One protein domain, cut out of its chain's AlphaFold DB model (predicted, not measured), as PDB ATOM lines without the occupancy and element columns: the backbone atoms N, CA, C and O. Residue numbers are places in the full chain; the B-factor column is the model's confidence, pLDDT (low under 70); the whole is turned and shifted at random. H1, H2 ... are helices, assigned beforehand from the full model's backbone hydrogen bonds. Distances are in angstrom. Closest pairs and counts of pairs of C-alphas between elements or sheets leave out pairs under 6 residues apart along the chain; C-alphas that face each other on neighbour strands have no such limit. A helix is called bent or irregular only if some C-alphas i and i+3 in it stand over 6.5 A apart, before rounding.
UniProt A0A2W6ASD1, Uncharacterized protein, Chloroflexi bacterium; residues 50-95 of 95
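AT A GLANCE: This is residues 50 to 95 of the 95 residues of an uncharacterized protein of Chloroflexi bacterium (UniProt A0A2W6ASD1). Two helices form the arms of a wide, open V, the longer H2 and the shorter H1, joined end to end at the corner by the few residues of their link, 68 to 71. The arms do not fold back on each other, and the space between them is empty; a short stretch, residues 50 to 54, leads into the far end of H1. The printed part has 46 residues with two named helices, H1 then H2, and no named strand; its class is all helix. It is extended, with a radius of gyration of the C-alphas of 16.7 A, and flat, spanning 48 by 27 by 12 A.

IN THESE COORDINATES: H2, the longest helix, holds residues 72 to 94 and measures 33.3 A from first to last C-alpha, from Leu 72 at (16.534, 49.131, 19.366) to Gln 94 at (23.391, 35.085, -10.053). H1 holds residues 55 to 67 and measures 18.8 A, beginning with C-alpha 55 at (29.903, 31.712, 34.897). Neither helix is bent or irregular.

HOW THE PARTS SIT: Along H2 the C-alpha y value falls from 49.131 to 35.085, while along H1 it rises from 31.712 to 48.295. H1 and H2 are apart, with no C-alpha of the one within 8 A of the other. Their link, Asp 68 to Asp 71, is tight, and the two helices form no hairpin. In both H1 and H2 every O i to N i+4 pair is within hydrogen-bond range.

THE WHOLE: Residues 59 to 95 stand free, and so do residues 51 to 57. The C-alphas farthest apart are those of Ala 55 and Ser 95, 48.7 A. The printed part has no cut, and Ser 95 is the chain's last residue. Mean pLDDT of the printed part is 73.3; residues 50 to 52, 67 to 69, 88 and 90 to 95 of the model are under 70.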
ATOM      1  N   ALA A  50      24.946  26.425  25.576       56.41
ATOM      2  CA  ALA A  50      24.739  26.946  26.934       56.41
ATOM      3  C   ALA A  50      25.467  26.106  28.008       56.41
ATOM      4  O   ALA A  50      25.844  26.618  29.055       56.41
ATOM      5  N   ASP A  51      25.717  24.836  27.692       56.38
ATOM      6  CA  ASP A  51      26.393  23.841  28.518       56.38
ATOM      7  C   ASP A  51      27.934  24.000  28.531       56.38
ATOM      8  O   ASP A  51      28.614  23.401  29.361       56.38
ATOM      9  N   GLU A  52      28.489  24.803  27.617       64.69
ATOM     10  CA  GLU A  52      29.922  25.108  27.459       64.69
ATOM     11  C   GLU A  52      30.299  26.486  28.025       64.69
ATOM     12  O   GLU A  52      31.482  26.822  28.104       64.69
ATOM     13  N   LEU A  53      29.309  27.291  28.425       70.25
ATOM     14  CA  LEU A  53      29.522  28.617  28.993       70.25
ATOM     15  C   LEU A  53      29.799  28.522  30.494       70.25
ATOM     16  O   LEU A  53      28.985  28.028  31.278       70.25
ATOM     17  N   THR A  54      30.948  29.037  30.921       80.19
ATOM     18  CA  THR A  54      31.238  29.180  32.347       80.19
ATOM     19  C   THR A  54      30.551  30.423  32.915       80.19
ATOM     20  O   THR A  54      30.208  31.362  32.196       80.19
ATOM     21  N   ALA A  55      30.399  30.497  34.241       81.25
ATOM     22  CA  ALA A  55      29.903  31.712  34.897       81.25
ATOM     23  C   ALA A  55      30.757  32.958  34.570       81.25
ATOM     24  O   ALA A  55      30.226  34.063  34.509       81.25
ATOM     25  N   ALA A  56      32.060  32.784  34.322       81.69
ATOM     26  CA  ALA A  56      32.945  33.867  33.902       81.69
ATOM     27  C   ALA A  56      32.640  34.343  32.471       81.69
ATOM     28  O   ALA A  56      32.687  35.543  32.205       81.69
ATOM     29  N   ASP A  57      32.255  33.433  31.573       75.44
ATOM     30  CA  ASP A  57      31.844  33.792  30.213       75.44
ATOM     31  C   ASP A  57      30.546  34.597  30.215       75.44
ATOM     32  O   ASP A  57      30.434  35.574  29.481       75.44
ATOM     33  N   HIS A  58      29.600  34.257  31.093       75.69
ATOM     34  CA  HIS A  58      28.376  35.040  31.261       75.69
ATOM     35  C   HIS A  58      28.645  36.471  31.743       75.69
ATOM     36  O   HIS A  58      27.990  37.398  31.270       75.69
ATOM     37  N   ILE A  59      29.610  36.657  32.650       80.94
ATOM     38  CA  ILE A  59      30.011  37.989  33.127       80.94
ATOM     39  C   ILE A  59      30.645  38.785  31.985       80.94
ATOM     40  O   ILE A  59      30.198  39.892  31.700       80.94
ATOM     41  N   ARG A  60      31.603  38.190  31.262       78.81
ATOM     42  CA  ARG A  60      32.245  38.834  30.108       78.81
ATOM     43  C   ARG A  60      31.227  39.222  29.030       78.81
ATOM     44  O   ARG A  60      31.281  40.326  28.505       78.81
ATOM     45  N   MET A  61      30.277  38.339  28.715       77.94
ATOM     46  CA  MET A  61      29.227  38.617  27.729       77.94
ATOM     47  C   MET A  61      28.275  39.729  28.178       77.94
ATOM     48  O   MET A  61      27.813  40.496  27.339       77.94
ATOM     49  N   ALA A  62      27.970  39.820  29.476       77.50
ATOM     50  CA  ALA A  62      27.159  40.909  30.012       77.50
ATOM     51  C   ALA A  62      27.889  42.259  29.901       77.50
ATOM     52  O   ALA A  62      27.285  43.233  29.463       77.50
ATOM     53  N   GLU A  63      29.186  42.293  30.221       78.25
ATOM     54  CA  GLU A  63      30.027  43.491  30.090       78.25
ATOM     55  C   GLU A  63      30.171  43.937  28.623       78.25
ATOM     56  O   GLU A  63      30.036  45.120  28.316       78.25
ATOM     57  N   GLU A  64      30.384  42.996  27.697       74.31
ATOM     58  CA  GLU A  64      30.450  43.277  26.255       74.31
ATOM     59  C   GLU A  64      29.106  43.782  25.707       74.31
ATOM     60  O   GLU A  64      29.070  44.748  24.945       74.31
ATOM     61  N   ALA A  65      27.990  43.177  26.121       71.06
ATOM     62  CA  ALA A  65      26.658  43.606  25.701       71.06
ATOM     63  C   ALA A  65      26.290  45.006  26.222       71.06
ATOM     64  O   ALA A  65      25.565  45.732  25.545       71.06
ATOM     65  N   GLU A  66      26.770  45.383  27.409       71.31
ATOM     66  CA  GLU A  66      26.572  46.723  27.963       71.31
ATOM     67  C   GLU A  66      27.438  47.769  27.242       71.31
ATOM     68  O   GLU A  66      26.966  48.876  26.978       71.31
ATOM     69  N   ALA A  67      28.668  47.412  26.856       69.81
ATOM     70  CA  ALA A  67      29.571  48.295  26.116       69.81
ATOM     71  C   ALA A  67      29.103  48.575  24.674       69.81
ATOM     72  O   ALA A  67      29.227  49.708  24.204       69.81
ATOM     73  N   ASP A  68      28.533  47.573  24.002       65.25
ATOM     74  CA  ASP A  68      28.046  47.658  22.616       65.25
ATOM     75  C   ASP A  68      26.519  47.856  22.525       65.25
ATOM     76  O   ASP A  68      25.893  47.588  21.491       65.25
ATOM     77  N   ALA A  69      25.891  48.319  23.608       68.62
ATOM     78  CA  ALA A  69      24.458  48.556  23.646       68.62
ATOM     79  C   ALA A  69      24.058  49.646  22.636       68.62
ATOM     80  O   ALA A  69      24.375  50.825  22.787       68.62
ATOM     81  N   VAL A  70      23.310  49.246  21.609       77.00
ATOM     82  CA  VAL A  70      22.676  50.151  20.644       77.00
ATOM     83  C   VAL A  70      21.181  50.242  20.904       77.00
ATOM     84  O   VAL A  70      20.540  49.271  21.318       77.00
ATOM     85  N   ASP A  71      20.606  51.410  20.624       85.69
ATOM     86  CA  ASP A  71      19.161  51.590  20.684       85.69
ATOM     87  C   ASP A  71      18.448  50.624  19.721       85.69
ATOM     88  O   ASP A  71      18.929  50.321  18.623       85.69
ATOM     89  N   LEU A  72      17.272  50.139  20.124       78.75
ATOM     90  CA  LEU A  72      16.534  49.131  19.366       78.75
ATOM     91  C   LEU A  72      16.170  49.615  17.953       78.75
ATOM     92  O   LEU A  72      16.164  48.816  17.009       78.75
ATOM     93  N   ASP A  73      15.877  50.902  17.776       83.62
ATOM     94  CA  ASP A  73      15.536  51.456  16.468       83.62
ATOM     95  C   ASP A  73      16.773  51.670  15.591       83.62
ATOM     96  O   ASP A  73      16.698  51.515  14.364       83.62
ATOM     97  N   GLU A  74      17.929  51.939  16.195       81.00
ATOM     98  CA  GLU A  74      19.218  51.936  15.504       81.00
ATOM     99  C   GLU A  74      19.611  50.521  15.059       81.00
ATOM    100  O   GLU A  74      19.926  50.307  13.885       81.00
ATOM    101  N   PHE A  75      19.462  49.529  15.935       81.06
ATOM    102  CA  PHE A  75      19.699  48.125  15.605       81.06
ATOM    103  C   PHE A  75      18.806  47.644  14.451       81.06
ATOM    104  O   PHE A  75      19.282  47.040  13.485       81.06
ATOM    105  N   ARG A  76      17.510  47.985  14.480       78.12
ATOM    106  CA  ARG A  76      16.561  47.690  13.387       78.12
ATOM    107  C   ARG A  76      16.961  48.337  12.064       78.12
ATOM    108  O   ARG A  76      16.674  47.774  11.005       78.12
ATOM    109  N   ARG A  77      17.573  49.523  12.105       81.69
ATOM    110  CA  ARG A  77      18.068  50.226  10.916       81.69
ATOM    111  C   ARG A  77      19.288  49.515  10.339       81.69
ATOM    112  O   ARG A  77      19.296  49.230   9.145       81.69
ATOM    113  N   ILE A  78      20.257  49.168  11.188       82.81
ATOM    114  CA  ILE A  78      21.468  48.429  10.802       82.81
ATOM    115  C   ILE A  78      21.097  47.080  10.179       82.81
ATOM    116  O   ILE A  78      21.597  46.744   9.106       82.81
ATOM    117  N   LEU A  79      20.176  46.334  10.800       82.31
ATOM    118  CA  LEU A  79      19.699  45.057  10.262       82.31
ATOM    119  C   LEU A  79      19.066  45.208   8.878       82.31
ATOM    120  O   LEU A  79      19.388  44.436   7.979       82.31
ATOM    121  N   ARG A  80      18.207  46.216   8.680       81.06
ATOM    122  CA  ARG A  80      17.575  46.461   7.374       81.06
ATOM    123  C   ARG A  80      18.593  46.759   6.276       81.06
ATOM    124  O   ARG A  80      18.441  46.246   5.173       81.06
ATOM    125  N   VAL A  81      19.617  47.558   6.579       83.00
ATOM    126  CA  VAL A  81      20.696  47.868   5.625       83.00
ATOM    127  C   VAL A  81      21.485  46.606   5.284       83.00
ATOM    128  O   VAL A  81      21.630  46.285   4.109       83.00
ATOM    129  N   ARG A  82      21.897  45.832   6.295       74.75
ATOM    130  CA  ARG A  82      22.652  44.585   6.091       74.75
ATOM    131  C   ARG A  82      21.894  43.547   5.272       74.75
ATOM    132  O   ARG A  82      22.491  42.909   4.415       74.75
ATOM    133  N   MET A  83      20.595  43.377   5.522       78.69
ATOM    134  CA  MET A  83      19.768  42.448   4.745       78.69
ATOM    135  C   MET A  83      19.665  42.884   3.280       78.69
ATOM    136  O   MET A  83      19.848  42.061   2.391       78.69
ATOM    137  N   ALA A  84      19.460  44.179   3.022       76.25
ATOM    138  CA  ALA A  84      19.389  44.706   1.661       76.25
ATOM    139  C   ALA A  84      20.722  44.577   0.897       76.25
ATOM    140  O   ALA A  84      20.722  44.269  -0.294       76.25
ATOM    141  N   GLU A  85      21.858  44.789   1.568       77.06
ATOM    142  CA  GLU A  85      23.192  44.579   0.986       77.06
ATOM    143  C   GLU A  85      23.429  43.110   0.632       77.06
ATOM    144  O   GLU A  85      23.935  42.808  -0.449       77.06
ATOM    145  N   GLN A  86      23.018  42.202   1.518       72.00
ATOM    146  CA  GLN A  86      23.158  40.770   1.303       72.00
ATOM    147  C   GLN A  86      22.299  40.311   0.118       72.00
ATOM    148  O   GLN A  86      22.801  39.619  -0.767       72.00
ATOM    149  N   ASP A  87      21.042  40.754   0.042       72.50
ATOM    150  CA  ASP A  87      20.149  40.462  -1.085       72.50
ATOM    151  C   ASP A  87      20.714  40.997  -2.416       72.50
ATOM    152  O   ASP A  87      20.675  40.308  -3.438       72.50
ATOM    153  N   ALA A  88      21.304  42.197  -2.413       68.56
ATOM    154  CA  ALA A  88      21.930  42.783  -3.600       68.56
ATOM    155  C   ALA A  88      23.197  42.029  -4.048       68.56
ATOM    156  O   ALA A  88      23.446  41.887  -5.249       68.56
ATOM    157  N   GLU A  89      23.997  41.534  -3.103       70.69
ATOM    158  CA  GLU A  89      25.167  40.697  -3.383       70.69
ATOM    159  C   GLU A  89      24.756  39.356  -4.011       70.69
ATOM    160  O   GLU A  89      25.350  38.934  -5.004       70.69
ATOM    161  N   TRP A  90      23.685  38.734  -3.508       60.38
ATOM    162  CA  TRP A  90      23.132  37.502  -4.076       60.38
ATOM    163  C   TRP A  90      22.653  37.673  -5.517       60.38
ATOM    164  O   TRP A  90      22.973  36.838  -6.363       60.38
ATOM    165  N   VAL A  91      21.946  38.766  -5.818       65.75
ATOM    166  CA  VAL A  91      21.499  39.067  -7.189       65.75
ATOM    167  C   VAL A  91      22.692  39.244  -8.132       65.75
ATOM    168  O   VAL A  91      22.654  38.743  -9.251       65.75
ATOM    169  N   ARG A  92      23.775  39.888  -7.676       59.41
ATOM    170  CA  ARG A  92      24.993  40.100  -8.478       59.41
ATOM    171  C   ARG A  92      25.771  38.805  -8.751       59.41
ATOM    172  O   ARG A  92      26.434  38.710  -9.774       59.41
ATOM    173  N   ILE A  93      25.718  37.826  -7.849       62.22
ATOM    174  CA  ILE A  93      26.371  36.515  -8.035       62.22
ATOM    175  C   ILE A  93      25.579  35.623  -9.012       62.22
ATOM    176  O   ILE A  93      26.146  34.705  -9.600       62.22
ATOM    177  N   GLN A  94      24.277  35.873  -9.184       51.31
ATOM    178  CA  GLN A  94      23.391  35.085 -10.053       51.31
ATOM    179  C   GLN A  94      23.199  35.661 -11.468       51.31
ATOM    180  O   GLN A  94      22.557  35.006 -12.291       51.31
ATOM    181  N   SER A  95      23.730  36.856 -11.744       50.38
ATOM    182  CA  SER A  95      23.725  37.542 -13.047       50.38
ATOM    183  C   SER A  95      25.057  37.405 -13.770       50.38
ATOM    184  O   SER A  95      25.037  37.173 -14.996       50.38
TER     185      SER A  95